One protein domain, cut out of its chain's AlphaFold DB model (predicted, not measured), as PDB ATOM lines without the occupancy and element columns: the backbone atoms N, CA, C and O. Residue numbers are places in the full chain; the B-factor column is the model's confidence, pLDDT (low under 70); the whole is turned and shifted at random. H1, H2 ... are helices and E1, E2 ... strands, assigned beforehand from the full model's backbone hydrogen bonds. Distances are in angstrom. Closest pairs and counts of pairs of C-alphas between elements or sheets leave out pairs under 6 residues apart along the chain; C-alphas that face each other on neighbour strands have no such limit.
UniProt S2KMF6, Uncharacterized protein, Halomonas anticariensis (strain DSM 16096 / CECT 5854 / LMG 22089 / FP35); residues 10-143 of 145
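AT A GLANCE: This is residues 10 to 143 of the 145 residues of an uncharacterized protein of Halomonas anticariensis (strain DSM 16096 / CECT 5854 / LMG 22089 / FP35) (UniProt S2KMF6). Two small twisted sheets stand face to face as a loose sandwich, E1, E3, E9 and E10 in one and E2, E6, E5 and E4 in the other. Beyond one end lies the hairpin of E7 and E8, with the last helix, H2, packed on E8, while the short H1 stands at the far end of E5. The 134 printed residues run E1 E2 E3 E4 E5 H1 E6 E7 E8 E9 E10 H2; under half, 60, are in named elements, of mixed class. Both four-stranded sheets are mixed, in the orders E1 E3 E9 E10 and E2 E6 E5 E4. The whole is compact, with a radius of gyration of the C-alphas of 15.1 A and spans of 43 by 36 by 26 A.

IN THESE COORDINATES: Find C-alpha 18 at (125.847, 156.970, 159.319), where E1 begins and runs to residue 21. Next come E2, residues 35 to 38, E3, 47 to 50, and E4, 58 to 61. E5, residues 71 to 75, starts at (137.275, 146.337, 152.318) and is 13.5 A long; H1, 76 to 81, follows directly. Read on through E6, 87 to 90, E7, 94 to 97, E8, 100 to 103, E9, 111 to 113, and E10, 119 to 121. H2, residues 127 to 141, is 20.9 A long and ends at (153.608, 134.104, 143.621).

HOW THE PARTS SIT: Look first at E1 and E3, parallel, with N 19 and O 47 at 2.8 A. E3 and E9 are parallel, with N 113 and O 48 at 2.7 A. E9 and E10 form a hairpin, with N 120 and O 112 at 2.8 A. In the other sheet E2 and E6 are parallel, with N 89 and O 35 at 2.7 A. E6 and E5 are antiparallel, with N 73 and O 88 at 2.8 A. E4 and E5 form a hairpin, with N 59 and O 74 at 2.8 A. Between the sheets, the closest C-alphas of E1 and E2 are those of Val 21 and Asp 35, 7.8 A apart. H1 is on the sheet E2 E6 E5 E4 and stands up from it, rising 53 degrees. The hairpin of E7 and E8 has N 95 and O 102 at 2.8 A. The closest C-alphas of E8 and H2 are those of Ser 100 and Asn 131, 6.0 A apart. Every O i to N i+4 pair in H1 and H2 is within hydrogen-bond range.

THE WHOLE: The farthest C-alphas, those of Gly 15 and Thr 143, are 46.4 A apart. The printed part has no cut, and the link from E1 to E2 is long. Look in the B-factor column for low confidence, under 70, at residues 24 to 33, 41 to 42, 77 to 86, 107 and 141 to 143.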
ATOM      1  N   LEU A  10     132.902 159.736 150.565       86.50
ATOM      2  CA  LEU A  10     132.236 159.980 151.830       86.50
ATOM      3  C   LEU A  10     133.269 159.923 152.957       86.50
ATOM      4  O   LEU A  10     133.963 158.931 153.115       86.50
ATOM      5  N   SER A  11     133.366 160.982 153.758       86.44
ATOM      6  CA  SER A  11     134.278 161.034 154.900       86.44
ATOM      7  C   SER A  11     133.560 161.459 156.173       86.44
ATOM      8  O   SER A  11     132.822 162.451 156.165       86.44
ATOM      9  N   GLY A  12     133.768 160.681 157.231       82.12
ATOM     10  CA  GLY A  12     133.235 160.887 158.576       82.12
ATOM     11  C   GLY A  12     134.161 161.698 159.456       82.12
ATOM     12  O   GLY A  12     135.168 162.256 159.009       82.12
ATOM     13  N   GLY A  13     133.762 161.851 160.711       79.81
ATOM     14  CA  GLY A  13     134.490 162.626 161.702       79.81
ATOM     15  C   GLY A  13     134.448 161.978 163.078       79.81
ATOM     16  O   GLY A  13     134.359 160.774 163.235       79.81
ATOM     17  N   GLU A  14     134.553 162.790 164.131       83.94
ATOM     18  CA  GLU A  14     134.454 162.260 165.495       83.94
ATOM     19  C   GLU A  14     133.015 161.841 165.852       83.94
ATOM     20  O   GLU A  14     132.090 162.654 165.745       83.94
ATOM     21  N   GLY A  15     132.861 160.652 166.443       85.62
ATOM     22  CA  GLY A  15     131.596 160.135 166.969       85.62
ATOM     23  C   GLY A  15     130.923 159.131 166.035       85.62
ATOM     24  O   GLY A  15     131.540 158.650 165.109       85.62
ATOM     25  N   ASP A  16     129.656 158.803 166.315       90.56
ATOM     26  CA  ASP A  16     128.901 157.835 165.510       90.56
ATOM     27  C   ASP A  16     128.445 158.460 164.179       90.56
ATOM     28  O   ASP A  16     127.614 159.382 164.168       90.56
ATOM     29  N   ASP A  17     128.901 157.894 163.067       90.81
ATOM     30  CA  ASP A  17     128.545 158.281 161.712       90.81
ATOM     31  C   ASP A  17     127.633 157.257 161.009       90.81
ATOM     32  O   ASP A  17     127.646 156.045 161.233       90.81
ATOM     33  N   LEU A  18     126.762 157.774 160.135       91.81
ATOM     34  CA  LEU A  18     125.847 156.970 159.319       91.81
ATOM     35  C   LEU A  18     126.006 157.328 157.847       91.81
ATOM     36  O   LEU A  18     125.569 158.401 157.420       91.81
ATOM     37  N   TYR A  19     126.533 156.406 157.059       90.12
ATOM     38  CA  TYR A  19     126.689 156.501 155.612       90.12
ATOM     39  C   TYR A  19     125.526 155.795 154.939       90.12
ATOM     40  O   TYR A  19     125.320 154.610 155.147       90.12
ATOM     41  N   THR A  20     124.710 156.506 154.174       88.81
ATOM     42  CA  THR A  20     123.603 155.897 153.433       88.81
ATOM     43  C   THR A  20     123.977 155.809 151.966       88.81
ATOM     44  O   THR A  20     124.265 156.840 151.365       88.81
ATOM     45  N   VAL A  21     123.942 154.597 151.423       84.31
ATOM     46  CA  VAL A  21     124.390 154.261 150.067       84.31
ATOM     47  C   VAL A  21     123.300 153.477 149.330       84.31
ATOM     48  O   VAL A  21     122.409 152.875 149.950       84.31
ATOM     49  N   THR A  22     123.335 153.517 148.001       80.12
ATOM     50  CA  THR A  22     122.412 152.774 147.133       80.12
ATOM     51  C   THR A  22     123.217 152.136 146.011       80.12
ATOM     52  O   THR A  22     123.984 152.846 145.373       80.12
ATOM     53  N   THR A  23     123.052 150.845 145.742       70.38
ATOM     54  CA  THR A  23     123.703 150.184 144.600       70.38
ATOM     55  C   THR A  23     123.045 150.489 143.267       70.38
ATOM     56  O   THR A  23     123.639 150.241 142.222       70.38
ATOM     57  N   SER A  24     121.830 151.052 143.259       57.16
ATOM     58  CA  SER A  24     121.153 151.494 142.039       57.16
ATOM     59  C   SER A  24     121.754 152.774 141.445       57.16
ATOM     60  O   SER A  24     121.044 153.720 141.095       57.16
ATOM     61  N   ASP A  25     123.060 152.778 141.242       52.25
ATOM     62  CA  ASP A  25     123.671 153.633 140.252       52.25
ATOM     63  C   ASP A  25     123.254 153.089 138.897       52.25
ATOM     64  O   ASP A  25     123.775 152.115 138.359       52.25
ATOM     65  N   ASN A  26     122.213 153.696 138.327       42.16
ATOM     66  CA  ASN A  26     121.919 153.480 136.924       42.16
ATOM     67  C   ASN A  26     123.225 153.731 136.159       42.16
ATOM     68  O   ASN A  26     123.633 154.887 136.032       42.16
ATOM     69  N   ALA A  27     123.795 152.669 135.577       40.38
ATOM     70  CA  ALA A  27     124.923 152.623 134.635       40.38
ATOM     71  C   ALA A  27     124.727 153.483 133.360       40.38
ATOM     72  O   ALA A  27     125.273 153.237 132.285       40.38
ATOM     73  N   ARG A  28     123.891 154.520 133.439       42.44
ATOM     74  CA  ARG A  28     123.758 155.609 132.484       42.44
ATOM     75  C   ARG A  28     125.055 156.414 132.373       42.44
ATOM     76  O   ARG A  28     125.264 157.033 131.329       42.44
ATOM     77  N   TYR A  29     125.906 156.369 133.396       47.06
ATOM     78  CA  TYR A  29     127.282 156.844 133.368       47.06
ATOM     79  C   TYR A  29     128.192 155.654 133.674       47.06
ATOM     80  O   TYR A  29     128.243 155.195 134.801       47.06
ATOM     81  N   SER A  30     128.894 155.140 132.667       47.81
ATOM     82  CA  SER A  30     129.810 153.989 132.765       47.81
ATOM     83  C   SER A  30     131.053 154.216 133.642       47.81
ATOM     84  O   SER A  30     131.959 153.397 133.615       47.81
ATOM     85  N   ASP A  31     131.113 155.350 134.344       50.88
ATOM     86  CA  ASP A  31     132.229 155.784 135.192       50.88
ATOM     87  C   ASP A  31     131.770 156.008 136.651       50.88
ATOM     88  O   ASP A  31     132.519 156.552 137.461       50.88
ATOM     89  N   ALA A  32     130.524 155.644 136.978       57.81
ATOM     90  CA  ALA A  32     130.010 155.599 138.340       57.81
ATOM     91  C   ALA A  32     130.590 154.351 139.019       57.81
ATOM     92  O   ALA A  32     129.965 153.303 139.016       57.81
ATOM     93  N   GLY A  33     131.846 154.426 139.459       67.00
ATOM     94  CA  GLY A  33     132.455 153.378 140.279       67.00
ATOM     95  C   GLY A  33     131.819 153.309 141.676       67.00
ATOM     96  O   GLY A  33     130.874 154.047 141.946       67.00
ATOM     97  N   PRO A  34     132.345 152.462 142.572       77.50
ATOM     98  CA  PRO A  34     131.837 152.344 143.936       77.50
ATOM     99  C   PRO A  34     132.009 153.640 144.742       77.50
ATOM    100  O   PRO A  34     132.882 154.460 144.446       77.50
ATOM    101  N   ASP A  35     131.207 153.790 145.797       83.44
ATOM    102  CA  ASP A  35     131.418 154.823 146.813       83.44
ATOM    103  C   ASP A  35     132.688 154.514 147.608       83.44
ATOM    104  O   ASP A  35     132.904 153.383 148.029       83.44
ATOM    105  N   HIS A  36     133.509 155.519 147.870       86.38
ATOM    106  CA  HIS A  36     134.695 155.430 148.712       86.38
ATOM    107  C   HIS A  36     134.399 156.035 150.084       86.38
ATOM    108  O   HIS A  36     133.951 157.181 150.180       86.38
ATOM    109  N   ILE A  37     134.666 155.280 151.145       86.56
ATOM    110  CA  ILE A  37     134.526 155.725 152.530       86.56
ATOM    111  C   ILE A  37     135.904 155.867 153.167       86.56
ATOM    112  O   ILE A  37     136.627 154.886 153.330       86.56
ATOM    113  N   ASP A  38     136.204 157.101 153.565       85.19
ATOM    114  CA  ASP A  38     137.392 157.505 154.321       85.19
ATOM    115  C   ASP A  38     136.951 157.966 155.719       85.19
ATOM    116  O   ASP A  38     136.592 159.135 155.931       85.19
ATOM    117  N   GLU A  39     136.895 157.024 156.663       81.94
ATOM    118  CA  GLU A  39     136.563 157.322 158.057       81.94
ATOM    119  C   GLU A  39     137.754 157.988 158.748       81.94
ATOM    120  O   GLU A  39     138.884 157.494 158.704       81.94
ATOM    121  N   GLN A  40     137.502 159.115 159.413       72.06
ATOM    122  CA  GLN A  40     138.564 159.862 160.075       72.06
ATOM    123  C   GLN A  40     138.676 159.482 161.547       72.06
ATOM    124  O   GLN A  40     137.708 159.223 162.251       72.06
ATOM    125  N   LEU A  41     139.910 159.545 162.048       66.50
ATOM    126  CA  LEU A  41     140.261 159.293 163.443       66.50
ATOM    127  C   LEU A  41     139.362 160.065 164.424       66.50
ATOM    128  O   LEU A  41     139.530 161.270 164.625       66.50
ATOM    129  N   GLY A  42     138.478 159.340 165.104       66.12
ATOM    130  CA  GLY A  42     137.576 159.929 166.092       66.12
ATOM    131  C   GLY A  42     136.876 158.922 166.998       66.12
ATOM    132  O   GLY A  42     136.581 159.249 168.152       66.12
ATOM    133  N   GLY A  43     136.719 157.685 166.516       71.19
ATOM    134  CA  GLY A  43     135.983 156.624 167.194       71.19
ATOM    135  C   GLY A  43     134.479 156.888 167.188       71.19
ATOM    136  O   GLY A  43     134.035 158.031 167.156       71.19
ATOM    137  N   GLY A  44     133.701 155.826 167.303       82.50
ATOM    138  CA  GLY A  44     132.258 155.876 167.138       82.50
ATOM    139  C   GLY A  44     131.718 154.460 167.065       82.50
ATOM    140  O   GLY A  44     132.434 153.503 167.351       82.50
ATOM    141  N   ASN A  45     130.435 154.338 166.770       88.62
ATOM    142  CA  ASN A  45     129.863 153.122 166.220       88.62
ATOM    143  C   ASN A  45     129.265 153.467 164.855       88.62
ATOM    144  O   ASN A  45     128.072 153.780 164.734       88.62
ATOM    145  N   ASP A  46     130.120 153.405 163.853       91.44
ATOM    146  CA  ASP A  46     129.906 153.853 162.496       91.44
ATOM    147  C   ASP A  46     129.164 152.790 161.692       91.44
ATOM    148  O   ASP A  46     129.247 151.576 161.924       91.44
ATOM    149  N   THR A  47     128.300 153.254 160.795       92.88
ATOM    150  CA  THR A  47     127.379 152.381 160.070       92.88
ATOM    151  C   THR A  47     127.264 152.783 158.614       92.88
ATOM    152  O   THR A  47     126.845 153.895 158.298       92.88
ATOM    153  N   ILE A  48     127.504 151.834 157.715       92.06
ATOM    154  CA  ILE A  48     127.043 151.915 156.329       92.06
ATOM    155  C   ILE A  48     125.632 151.357 156.263       92.06
ATOM    156  O   ILE A  48     125.330 150.325 156.848       92.06
ATOM    157  N   LYS A  49     124.746 152.021 155.536       92.00
ATOM    158  CA  LYS A  49     123.381 151.588 155.297       92.00
ATOM    159  C   LYS A  49     123.126 151.485 153.805       92.00
ATOM    160  O   LYS A  49     122.909 152.507 153.155       92.00
ATOM    161  N   PHE A  50     123.030 150.255 153.316       88.62
ATOM    162  CA  PHE A  50     122.449 149.978 152.009       88.62
ATOM    163  C   PHE A  50     120.935 150.153 152.085       88.62
ATOM    164  O   PHE A  50     120.269 149.630 152.984       88.62
ATOM    165  N   THR A  51     120.383 150.943 151.170       88.12
ATOM    166  CA  THR A  51     118.931 151.190 151.125       88.12
ATOM    167  C   THR A  51     118.178 150.249 150.192       88.12
ATOM    168  O   THR A  51     116.951 150.180 150.274       88.12
ATOM    169  N   ASP A  52     118.908 149.525 149.351       85.44
ATOM    170  CA  ASP A  52     118.402 148.723 148.241       85.44
ATOM    171  C   ASP A  52     118.992 147.309 148.154       85.44
ATOM    172  O   ASP A  52     118.475 146.522 147.367       85.44
ATOM    173  N   LEU A  53     119.985 146.967 148.984       86.62
ATOM    174  CA  LEU A  53     120.464 145.593 149.144       86.62
ATOM    175  C   LEU A  53     119.975 144.959 150.446       86.62
ATOM    176  O   LEU A  53     120.215 145.480 151.544       86.62
ATOM    177  N   ASP A  54     119.351 143.792 150.323       90.56
ATOM    178  CA  ASP A  54     119.093 142.894 151.441       90.56
ATOM    179  C   ASP A  54     120.397 142.213 151.886       90.56
ATOM    180  O   ASP A  54     121.350 142.043 151.120       90.56
ATOM    181  N   ARG A  55     120.448 141.741 153.138       90.62
ATOM    182  CA  ARG A  55     121.636 141.063 153.682       90.62
ATOM    183  C   ARG A  55     122.142 139.915 152.805       90.62
ATOM    184  O   ARG A  55     123.345 139.687 152.748       90.62
ATOM    185  N   SER A  56     121.241 139.147 152.189       89.31
ATOM    186  CA  SER A  56     121.620 138.005 151.343       89.31
ATOM    187  C   SER A  56     122.230 138.401 150.003       89.31
ATOM    188  O   SER A  56     122.743 137.530 149.308       89.31
ATOM    189  N   GLU A  57     122.114 139.670 149.627       86.19
ATOM    190  CA  GLU A  57     122.609 140.197 148.362       86.19
ATOM    191  C   GLU A  57     123.989 140.828 148.540       86.19
ATOM    192  O   GLU A  57     124.762 140.820 147.590       86.19
ATOM    193  N   ILE A  58     124.337 141.288 149.745       85.75
ATOM    194  CA  ILE A  58     125.661 141.840 150.048       85.75
ATOM    195  C   ILE A  58     126.707 140.733 150.107       85.75
ATOM    196  O   ILE A  58     126.553 139.727 150.805       85.75
ATOM    197  N   SER A  59     127.821 140.985 149.443       85.69
ATOM    198  CA  SER A  59     129.024 140.189 149.542       85.69
ATOM    199  C   SER A  59     130.230 141.042 149.919       85.69
ATOM    200  O   SER A  59     130.263 142.253 149.712       85.69
ATOM    201  N   LEU A  60     131.218 140.372 150.507       85.94
ATOM    202  CA  LEU A  60     132.436 140.967 151.031       85.94
ATOM    203  C   LEU A  60     133.627 140.521 150.191       85.94
ATOM    204  O   LEU A  60     133.801 139.321 149.965       85.94
ATOM    205  N   ASN A  61     134.459 141.470 149.776       85.25
ATOM    206  CA  ASN A  61     135.678 141.200 149.028       85.25
ATOM    207  C   ASN A  61     136.862 141.989 149.602       85.25
ATOM    208  O   ASN A  61     136.725 143.130 150.033       85.25
ATOM    209  N   VAL A  62     138.019 141.337 149.616       83.31
ATOM    210  CA  VAL A  62     139.321 141.928 149.917       83.31
ATOM    211  C   VAL A  62     140.230 141.545 148.754       83.31
ATOM    212  O   VAL A  62     140.377 140.350 148.474       83.31
ATOM    213  N   ASP A  63     140.838 142.522 148.074       80.44
ATOM    214  CA  ASP A  63     141.788 142.249 146.987       80.44
ATOM    215  C   ASP A  63     143.149 141.812 147.554       80.44
ATOM    216  O   ASP A  63     144.129 142.555 147.674       80.44
ATOM    217  N   ILE A  64     143.182 140.537 147.927       80.75
ATOM    218  CA  ILE A  64     144.321 139.862 148.546       80.75
ATOM    219  C   ILE A  64     145.522 139.772 147.586       80.75
ATOM    220  O   ILE A  64     146.671 139.780 148.037       80.75
ATOM    221  N   ASP A  65     145.294 139.696 146.272       72.88
ATOM    222  CA  ASP A  65     146.356 139.468 145.281       72.88
ATOM    223  C   ASP A  65     147.252 140.702 145.097       72.88
ATOM    224  O   ASP A  65     148.449 140.570 144.821       72.88
ATOM    225  N   ASN A  66     146.705 141.898 145.318       73.38
ATOM    226  CA  ASN A  66     147.459 143.150 145.275       73.38
ATOM    227  C   ASN A  66     147.970 143.607 146.651       73.38
ATOM    228  O   ASN A  66     148.646 144.633 146.736       73.38
ATOM    229  N   SER A  67     147.736 142.816 147.710       77.06
ATOM    230  CA  SER A  67     147.971 143.223 149.106       77.06
ATOM    231  C   SER A  67     147.240 144.522 149.464       77.06
ATOM    232  O   SER A  67     147.778 145.342 150.211       77.06
ATOM    233  N   ASP A  68     146.050 144.713 148.894       84.44
ATOM    234  CA  ASP A  68     145.199 145.858 149.181       84.44
ATOM    235  C   ASP A  68     144.619 145.728 150.599       84.44
ATOM    236  O   ASP A  68     144.311 144.620 151.050       84.44
ATOM    237  N   THR A  69     144.533 146.837 151.325       89.94
ATOM    238  CA  THR A  69     144.020 146.912 152.699       89.94
ATOM    239  C   THR A  69     142.567 147.359 152.774       89.94
ATOM    240  O   THR A  69     141.994 147.381 153.865       89.94
ATOM    241  N   ASP A  70     141.960 147.646 151.631       89.19
ATOM    242  CA  ASP A  70     140.583 148.090 151.533       89.19
ATOM    243  C   ASP A  70     139.588 146.933 151.713       89.19
ATOM    244  O   ASP A  70     139.843 145.778 151.348       89.19
ATOM    245  N   LEU A  71     138.409 147.255 152.248       89.50
ATOM    246  CA  LEU A  71     137.275 146.337 152.318       89.50
ATOM    247  C   LEU A  71     136.201 146.753 151.322       89.50
ATOM    248  O   LEU A  71     135.670 147.856 151.394       89.50
ATOM    249  N   TRP A  72     135.831 145.839 150.434       87.50
ATOM    250  CA  TRP A  72     134.830 146.086 149.408       87.50
ATOM    251  C   TRP A  72     133.526 145.376 149.770       87.50
ATOM    252  O   TRP A  72     133.509 144.178 150.069       87.50
ATOM    253  N   LEU A  73     132.428 146.123 149.728       86.81
ATOM    254  CA  LEU A  73     131.066 145.655 149.949       86.81
ATOM    255  C   LEU A  73     130.249 145.929 148.687       86.81
ATOM    256  O   LEU A  73     129.987 147.082 148.358       86.81
ATOM    257  N   SER A  74     129.822 144.885 147.990       78.38
ATOM    258  CA  SER A  74     129.036 145.014 146.758       78.38
ATOM    259  C   SER A  74     127.924 143.978 146.698       78.38
ATOM    260  O   SER A  74     127.789 143.134 147.594       78.38
ATOM    261  N   SER A  75     127.078 144.061 145.671       78.25
ATOM    262  CA  SER A  75     126.110 143.002 145.438       78.25
ATOM    263  C   SER A  75     126.829 141.714 145.019       78.25
ATOM    264  O   SER A  75     127.913 141.709 144.438       78.25
ATOM    265  N   SER A  76     126.207 140.577 145.301       73.00
ATOM    266  CA  SER A  76     126.714 139.271 144.885       73.00
ATOM    267  C   SER A  76     126.750 139.144 143.357       73.00
ATOM    268  O   SER A  76     127.565 138.391 142.836       73.00
ATOM    269  N   GLU A  77     125.898 139.889 142.643       68.69
ATOM    270  CA  GLU A  77     125.884 139.934 141.177       68.69
ATOM    271  C   GLU A  77     127.130 140.656 140.623       68.69
ATOM    272  O   GLU A  77     127.737 140.140 139.686       68.69
ATOM    273  N   ASP A  78     127.581 141.750 141.257       66.25
ATOM    274  CA  ASP A  78     128.808 142.490 140.881       66.25
ATOM    275  C   ASP A  78     130.090 141.655 141.078       66.25
ATOM    276  O   ASP A  78     131.084 141.779 140.361       66.25
ATOM    277  N   LEU A  79     130.092 140.745 142.057       64.56
ATOM    278  CA  LEU A  79     131.223 139.831 142.240       64.56
ATOM    279  C   LEU A  79     131.272 138.715 141.201       64.56
ATOM    280  O   LEU A  79     132.354 138.200 140.910       64.56
ATOM    281  N   GLU A  80     130.123 138.299 140.670       67.44
ATOM    282  CA  GLU A  80     130.044 137.182 139.728       67.44
ATOM    283  C   GLU A  80     130.524 137.553 138.322       67.44
ATOM    284  O   GLU A  80     131.075 136.695 137.621       67.44
ATOM    285  N   ASP A  81     130.348 138.805 137.896       62.66
ATOM    286  CA  ASP A  81     130.785 139.267 136.576       62.66
ATOM    287  C   ASP A  81     132.181 139.920 136.571       62.66
ATOM    288  O   ASP A  81     132.745 140.171 135.497       62.66
ATOM    289  N   GLY A  82     132.777 140.094 137.757       57.09
ATOM    290  CA  GLY A  82     134.111 140.656 137.947       57.09
ATOM    291  C   GLY A  82     134.185 142.159 137.680       57.09
ATOM    292  O   GLY A  82     135.290 142.689 137.533       57.09
ATOM    293  N   GLN A  83     133.038 142.829 137.586       55.34
ATOM    294  CA  GLN A  83     132.913 144.268 137.473       55.34
ATOM    295  C   GLN A  83     132.194 144.772 138.729       55.34
ATOM    296  O   GLN A  83     130.996 144.601 138.896       55.34
ATOM    297  N   ASN A  84     132.950 145.391 139.641       59.03
ATOM    298  CA  ASN A  84     132.388 146.088 140.804       59.03
ATOM    299  C   ASN A  84     131.780 147.423 140.350       59.03
ATOM    300  O   ASN A  84     132.304 148.497 140.650       59.03
ATOM    301  N   ASP A  85     130.706 147.330 139.569       61.72
ATOM    302  CA  ASP A  85     130.001 148.468 138.983       61.72
ATOM    303  C   ASP A  85     129.117 149.179 140.021       61.72
ATOM    304  O   ASP A  85     128.697 150.311 139.791       61.72
ATOM    305  N   SER A  86     128.845 148.545 141.169       67.81
ATOM    306  CA  SER A  86     128.108 149.150 142.277       67.81
ATOM    307  C   SER A  86     128.560 148.620 143.645       67.81
ATOM    308  O   SER A  86     128.869 147.438 143.803       67.81
ATOM    309  N   GLY A  87     128.633 149.491 144.658       79.00
ATOM    310  CA  GLY A  87     129.036 149.100 146.012       79.00
ATOM    311  C   GLY A  87     129.757 150.195 146.790       79.00
ATOM    312  O   GLY A  87     129.675 151.373 146.455       79.00
ATOM    313  N   VAL A  88     130.459 149.778 147.840       85.69
ATOM    314  CA  VAL A  88     131.247 150.633 148.726       85.69
ATOM    315  C   VAL A  88     132.637 150.040 148.923       85.69
ATOM    316  O   VAL A  88     132.770 148.853 149.215       85.69
ATOM    317  N   ILE A  89     133.657 150.878 148.822       87.31
ATOM    318  CA  ILE A  89     135.027 150.622 149.249       87.31
ATOM    319  C   ILE A  89     135.243 151.370 150.558       87.31
ATOM    320  O   ILE A  89     135.052 152.580 150.628       87.31
ATOM    321  N   ILE A  90     135.641 150.650 151.597       88.69
ATOM    322  CA  ILE A  90     136.100 151.233 152.852       88.69
ATOM    323  C   ILE A  90     137.624 151.224 152.802       88.69
ATOM    324  O   ILE A  90     138.238 150.153 152.848       88.69
ATOM    325  N   GLU A  91     138.211 152.407 152.654       86.56
ATOM    326  CA  GLU A  91     139.648 152.565 152.431       86.56
ATOM    327  C   GLU A  91     140.436 152.230 153.700       86.56
ATOM    328  O   GLU A  91     140.042 152.610 154.799       86.56
ATOM    329  N   ASP A  92     141.551 151.511 153.579       85.81
ATOM    330  CA  ASP A  92     142.415 151.147 154.706       85.81
ATOM    331  C   ASP A  92     141.668 150.457 155.870       85.81
ATOM    332  O   ASP A  92     142.036 150.608 157.036       85.81
ATOM    333  N   PHE A  93     140.617 149.682 155.584       89.75
ATOM    334  CA  PHE A  93     139.858 148.949 156.607       89.75
ATOM    335  C   PHE A  93     140.732 147.941 157.379       89.75
ATOM    336  O   PHE A  93     140.532 147.659 158.568       89.75
ATOM    337  N   PHE A  94     141.746 147.396 156.712       91.56
ATOM    338  CA  PHE A  94     142.759 146.537 157.303       91.56
ATOM    339  C   PHE A  94     144.139 147.201 157.329       91.56
ATOM    340  O   PHE A  94     144.400 148.236 156.733       91.56
ATOM    341  N   VAL A  95     145.073 146.549 158.010       91.75
ATOM    342  CA  VAL A  95     146.511 146.795 157.902       91.75
ATOM    343  C   VAL A  95     147.241 145.463 157.802       91.75
ATOM    344  O   VAL A  95     146.827 144.472 158.405       91.75
ATOM    345  N   ILE A  96     148.380 145.434 157.109       91.31
ATOM    346  CA  ILE A  96     149.279 144.276 157.143       91.31
ATOM    347  C   ILE A  96     150.297 144.476 158.268       91.31
ATOM    348  O   ILE A  96     151.189 145.326 158.192       91.31
ATOM    349  N   LYS A  97     150.188 143.664 159.319       91.38
ATOM    350  CA  LYS A  97     151.069 143.686 160.486       91.38
ATOM    351  C   LYS A  97     151.740 142.335 160.666       91.38
ATOM    352  O   LYS A  97     151.086 141.302 160.701       91.38
ATOM    353  N   ASP A  98     153.066 142.356 160.784       91.38
ATOM    354  CA  ASP A  98     153.881 141.146 160.947       91.38
ATOM    355  C   ASP A  98     153.639 140.083 159.847       91.38
ATOM    356  O   ASP A  98     153.858 138.895 160.066       91.38
ATOM    357  N   GLY A  99     153.236 140.525 158.646       89.50
ATOM    358  CA  GLY A  99     152.965 139.669 157.485       89.50
ATOM    359  C   GLY A  99     151.516 139.200 157.340       89.50
ATOM    360  O   GLY A  99     151.235 138.448 156.418       89.50
ATOM    361  N   SER A 100     150.598 139.642 158.202       92.25
ATOM    362  CA  SER A 100     149.195 139.215 158.183       92.25
ATOM    363  C   SER A 100     148.240 140.407 158.262       92.25
ATOM    364  O   SER A 100     148.560 141.421 158.883       92.25
ATOM    365  N   TYR A 101     147.063 140.275 157.656       93.81
ATOM    366  CA  TYR A 101     145.950 141.205 157.807       93.81
ATOM    367  C   TYR A 101     145.493 141.261 159.268       93.81
ATOM    368  O   TYR A 101     145.310 140.235 159.933       93.81
ATOM    369  N   ALA A 102     145.281 142.480 159.743       93.06
ATOM    370  CA  ALA A 102     144.630 142.820 160.997       93.06
ATOM    371  C   ALA A 102     143.678 143.996 160.748       93.06
ATOM    372  O   ALA A 102     143.899 144.765 159.818       93.06
ATOM    373  N   PHE A 103     142.649 144.163 161.580       90.38
ATOM    374  CA  PHE A 103     141.800 145.354 161.503       90.38
ATOM    375  C   PHE A 103     142.627 146.623 161.697       90.38
ATOM    376  O   PHE A 103     143.506 146.681 162.572       90.38
ATOM    377  N   ASN A 104     142.330 147.637 160.891       87.50
ATOM    378  CA  ASN A 104     142.847 148.963 161.127       87.50
ATOM    379  C   ASN A 104     142.047 149.606 162.261       87.50
ATOM    380  O   ASN A 104     140.910 150.015 162.083       87.50
ATOM    381  N   ASN A 105     142.639 149.717 163.449       77.19
ATOM    382  CA  ASN A 105     141.951 150.341 164.587       77.19
ATOM    383  C   ASN A 105     141.706 151.852 164.397       77.19
ATOM    384  O   ASN A 105     141.090 152.466 165.266       77.19
ATOM    385  N   ASP A 106     142.236 152.437 163.319       72.25
ATOM    386  CA  ASP A 106     142.113 153.853 162.985       72.25
ATOM    387  C   ASP A 106     140.953 154.136 162.004       72.25
ATOM    388  O   ASP A 106     140.542 155.289 161.908       72.25
ATOM    389  N   ASN A 107     140.407 153.108 161.337       66.38
ATOM    390  CA  ASN A 107     139.224 153.167 160.471       66.38
ATOM    391  C   ASN A 107     138.379 151.908 160.709       66.38
ATOM    392  O   ASN A 107     138.646 150.847 160.145       66.38
ATOM    393  N   VAL A 108     137.374 152.014 161.573       72.25
ATOM    394  CA  VAL A 108     136.430 150.923 161.810       72.25
ATOM    395  C   VAL A 108     135.036 151.433 161.532       72.25
ATOM    396  O   VAL A 108     134.332 151.870 162.420       72.25
ATOM    397  N   ILE A 109     134.593 151.304 160.288       89.00
ATOM    398  CA  ILE A 109     133.165 151.104 160.077       89.00
ATOM    399  C   ILE A 109     132.794 149.790 160.774       89.00
ATOM    400  O   ILE A 109     133.153 148.713 160.297       89.00
ATOM    401  N   GLU A 110     132.087 149.835 161.902       91.25
ATOM    402  CA  GLU A 110     131.750 148.598 162.614       91.25
ATOM    403  C   GLU A 110     130.544 147.889 162.008       91.25
ATOM    404  O   GLU A 110     130.419 146.676 162.142       91.25
ATOM    405  N   ASN A 111     129.633 148.615 161.357       93.00
ATOM    406  CA  ASN A 111     128.330 148.061 161.008       93.00
ATOM    407  C   ASN A 111     127.944 148.250 159.544       93.00
ATOM    408  O   ASN A 111     128.106 149.317 158.954       93.00
ATOM    409  N   VAL A 112     127.259 147.238 159.012       93.56
ATOM    410  CA  VAL A 112     126.491 147.331 157.768       93.56
ATOM    411  C   VAL A 112     125.024 147.066 158.060       93.56
ATOM    412  O   VAL A 112     124.625 145.949 158.390       93.56
ATOM    413  N   ALA A 113     124.200 148.099 157.937       94.94
ATOM    414  CA  ALA A 113     122.753 148.009 157.906       94.94
ATOM    415  C   ALA A 113     122.255 147.734 156.477       94.94
ATOM    416  O   ALA A 113     122.747 148.294 155.500       94.94
ATOM    417  N   THR A 114     121.238 146.889 156.374       93.31
ATOM    418  CA  THR A 114     120.689 146.360 155.111       93.31
ATOM    419  C   THR A 114     119.243 146.806 154.899       93.31
ATOM    420  O   THR A 114     118.566 147.227 155.850       93.31
ATOM    421  N   ALA A 115     118.747 146.704 153.666       91.88
ATOM    422  CA  ALA A 115     117.386 147.090 153.295       91.88
ATOM    423  C   ALA A 115     116.315 146.256 154.030       91.88
ATOM    424  O   ALA A 115     115.286 146.793 154.464       91.88
ATOM    425  N   ASP A 116     116.602 144.978 154.293       94.56
ATOM    426  CA  ASP A 116     115.778 144.068 155.093       94.56
ATOM    427  C   ASP A 116     115.928 144.262 156.618       94.56
ATOM    428  O   ASP A 116     115.322 143.532 157.405       94.56
ATOM    429  N   ASN A 117     116.603 145.333 157.053       93.31
ATOM    430  CA  ASN A 117     116.777 145.761 158.448       93.31
ATOM    431  C   ASN A 117     117.593 144.795 159.318       93.31
ATOM    432  O   ASN A 117     117.407 144.751 160.539       93.31
ATOM    433  N   TYR A 118     118.515 144.046 158.718       94.81
ATOM    434  CA  TYR A 118     119.595 143.415 159.468       94.81
ATOM    435  C   TYR A 118     120.770 144.376 159.634       94.81
ATOM    436  O   TYR A 118     121.014 145.243 158.794       94.81
ATOM    437  N   THR A 119     121.522 144.168 160.709       94.38
ATOM    438  CA  THR A 119     122.834 144.776 160.915       94.38
ATOM    439  C   THR A 119     123.863 143.657 160.975       94.38
ATOM    440  O   THR A 119     123.663 142.671 161.691       94.38
ATOM    441  N   VAL A 120     124.917 143.788 160.182       91.75
ATOM    442  CA  VAL A 120     126.092 142.919 160.183       91.75
ATOM    443  C   VAL A 120     127.217 143.675 160.871       91.75
ATOM    444  O   VAL A 120     127.475 144.822 160.519       91.75
ATOM    445  N   ASP A 121     127.848 143.032 161.845       91.75
ATOM    446  CA  ASP A 121     129.042 143.541 162.516       91.75
ATOM    447  C   ASP A 121     130.267 143.152 161.675       91.75
ATOM    448  O   ASP A 121     130.515 141.967 161.438       91.75
ATOM    449  N   LEU A 122     130.990 144.143 161.162       90.50
ATOM    450  CA  LEU A 122     132.199 143.940 160.369       90.50
ATOM    451  C   LEU A 122     133.410 143.600 161.244       90.50
ATOM    452  O   LEU A 122     134.390 143.050 160.746       90.50
ATOM    453  N   THR A 123     133.348 143.835 162.555       86.69
ATOM    454  CA  THR A 123     134.416 143.412 163.474       86.69
ATOM    455  C   THR A 123     134.440 141.889 163.680       86.69
ATOM    456  O   THR A 123     135.445 141.341 164.136       86.69
ATOM    457  N   ASP A 124     133.379 141.193 163.254       90.31
ATOM    458  CA  ASP A 124     133.252 139.730 163.253       90.31
ATOM    459  C   ASP A 124     133.770 139.067 161.953       90.31
ATOM    460  O   ASP A 124     133.617 137.853 161.774       90.31
ATOM    461  N   ILE A 125     134.379 139.825 161.029       90.44
ATOM    462  CA  ILE A 125     135.009 139.258 159.825       90.44
ATOM    463  C   ILE A 125     136.078 138.222 160.214       90.44
ATOM    464  O   ILE A 125     136.931 138.453 161.074       90.44
ATOM    465  N   ASP A 126     136.059 137.075 159.531       93.19
ATOM    466  CA  ASP A 126     136.994 135.970 159.759       93.19
ATOM    467  C   ASP A 126     138.395 136.289 159.200       93.19
ATOM    468  O   ASP A 126     138.751 135.932 158.072       93.19
ATOM    469  N   LEU A 127     139.209 136.967 160.017       92.69
ATOM    470  CA  LEU A 127     140.609 137.263 159.703       92.69
ATOM    471  C   LEU A 127     141.457 136.000 159.500       92.69
ATOM    472  O   LEU A 127     142.440 136.057 158.762       92.69
ATOM    473  N   ASP A 128     141.116 134.867 160.123       95.12
ATOM    474  CA  ASP A 128     141.875 133.625 159.939       95.12
ATOM    475  C   ASP A 128     141.688 133.100 158.510       95.12
ATOM    476  O   ASP A 128     142.657 132.686 157.866       95.12
ATOM    477  N   ALA A 129     140.461 133.165 157.983       93.88
ATOM    478  CA  ALA A 129     140.167 132.803 156.599       93.88
ATOM    479  C   ALA A 129     140.858 133.740 155.593       93.88
ATOM    480  O   ALA A 129     141.467 133.253 154.634       93.88
ATOM    481  N   ILE A 130     140.823 135.058 155.829       93.00
ATOM    482  CA  ILE A 130     141.506 136.054 154.982       93.00
ATOM    483  C   ILE A 130     143.017 135.804 154.973       93.00
ATOM    484  O   ILE A 130     143.627 135.695 153.910       93.00
ATOM    485  N   ASN A 131     143.625 135.633 156.146       94.69
ATOM    486  CA  ASN A 131     145.059 135.385 156.255       94.69
ATOM    487  C   ASN A 131     145.473 134.055 155.617       94.69
ATOM    488  O   ASN A 131     146.513 133.985 154.967       94.69
ATOM    489  N   ALA A 132     144.655 133.006 155.733       93.69
ATOM    490  CA  ALA A 132     144.916 131.744 155.046       93.69
ATOM    491  C   ALA A 132     144.892 131.897 153.514       93.69
ATOM    492  O   ALA A 132     145.715 131.287 152.826       93.69
ATOM    493  N   ALA A 133     143.974 132.708 152.980       91.56
ATOM    494  CA  ALA A 133     143.916 133.024 151.556       91.56
ATOM    495  C   ALA A 133     145.123 133.866 151.104       91.56
ATOM    496  O   ALA A 133     145.722 133.547 150.076       91.56
ATOM    497  N   TYR A 134     145.543 134.855 151.900       92.31
ATOM    498  CA  TYR A 134     146.741 135.655 151.631       92.31
ATOM    499  C   TYR A 134     148.015 134.811 151.606       92.31
ATOM    500  O   TYR A 134     148.760 134.830 150.634       92.31
ATOM    501  N   GLU A 135     148.247 133.967 152.609       91.06
ATOM    502  CA  GLU A 135     149.413 133.077 152.605       91.06
ATOM    503  C   GLU A 135     149.434 132.148 151.374       91.06
ATOM    504  O   GLU A 135     150.494 131.866 150.805       91.06
ATOM    505  N   ALA A 136     148.261 131.696 150.915       89.19
ATOM    506  CA  ALA A 136     148.145 130.890 149.705       89.19
ATOM    507  C   ALA A 136     148.463 131.683 148.421       89.19
ATOM    508  O   ALA A 136     149.149 131.143 147.540       89.19
ATOM    509  N   SER A 137     148.023 132.941 148.301       87.12
ATOM    510  CA  SER A 137     148.358 133.796 147.148       87.12
ATOM    511  C   SER A 137     149.863 134.086 147.105       87.12
ATOM    512  O   SER A 137     150.509 133.891 146.069       87.12
ATOM    513  N   GLN A 138     150.472 134.379 148.257       84.38
ATOM    514  CA  GLN A 138     151.908 134.640 148.369       84.38
ATOM    515  C   GLN A 138     152.758 133.402 148.045       84.38
ATOM    516  O   GLN A 138     153.775 133.500 147.348       84.38
ATOM    517  N   ALA A 139     152.332 132.210 148.474       80.00
ATOM    518  CA  ALA A 139     152.986 130.955 148.098       80.00
ATOM    519  C   ALA A 139     152.913 130.689 146.580       80.00
ATOM    520  O   ALA A 139     153.873 130.192 145.979       80.00
ATOM    521  N   SER A 140     151.794 131.055 145.953       74.31
ATOM    522  CA  SER A 140     151.598 130.943 144.505       74.31
ATOM    523  C   SER A 140     152.549 131.872 143.743       74.31
ATOM    524  O   SER A 140     153.207 131.437 142.797       74.31
ATOM    525  N   ALA A 141     152.704 133.116 144.207       67.62
ATOM    526  CA  ALA A 141     153.608 134.104 143.621       67.62
ATOM    527  C   ALA A 141     155.102 133.751 143.788       67.62
ATOM    528  O   ALA A 141     155.919 134.050 142.915       67.62
ATOM    529  N   ALA A 142     155.474 133.076 144.881       65.06
ATOM    530  CA  ALA A 142     156.858 132.685 145.165       65.06
ATOM    531  C   ALA A 142     157.382 131.524 144.291       65.06
ATOM    532  O   ALA A 142     158.588 131.250 144.275       65.06
ATOM    533  N   THR A 143     156.506 130.831 143.559       54.66
ATOM    534  CA  THR A 143     156.889 129.681 142.731       54.66
ATOM    535  C   THR A 143     157.425 130.149 141.372       54.66
ATOM    536  O   THR A 143     156.705 130.197 140.379       54.66
TER     537      THR A 143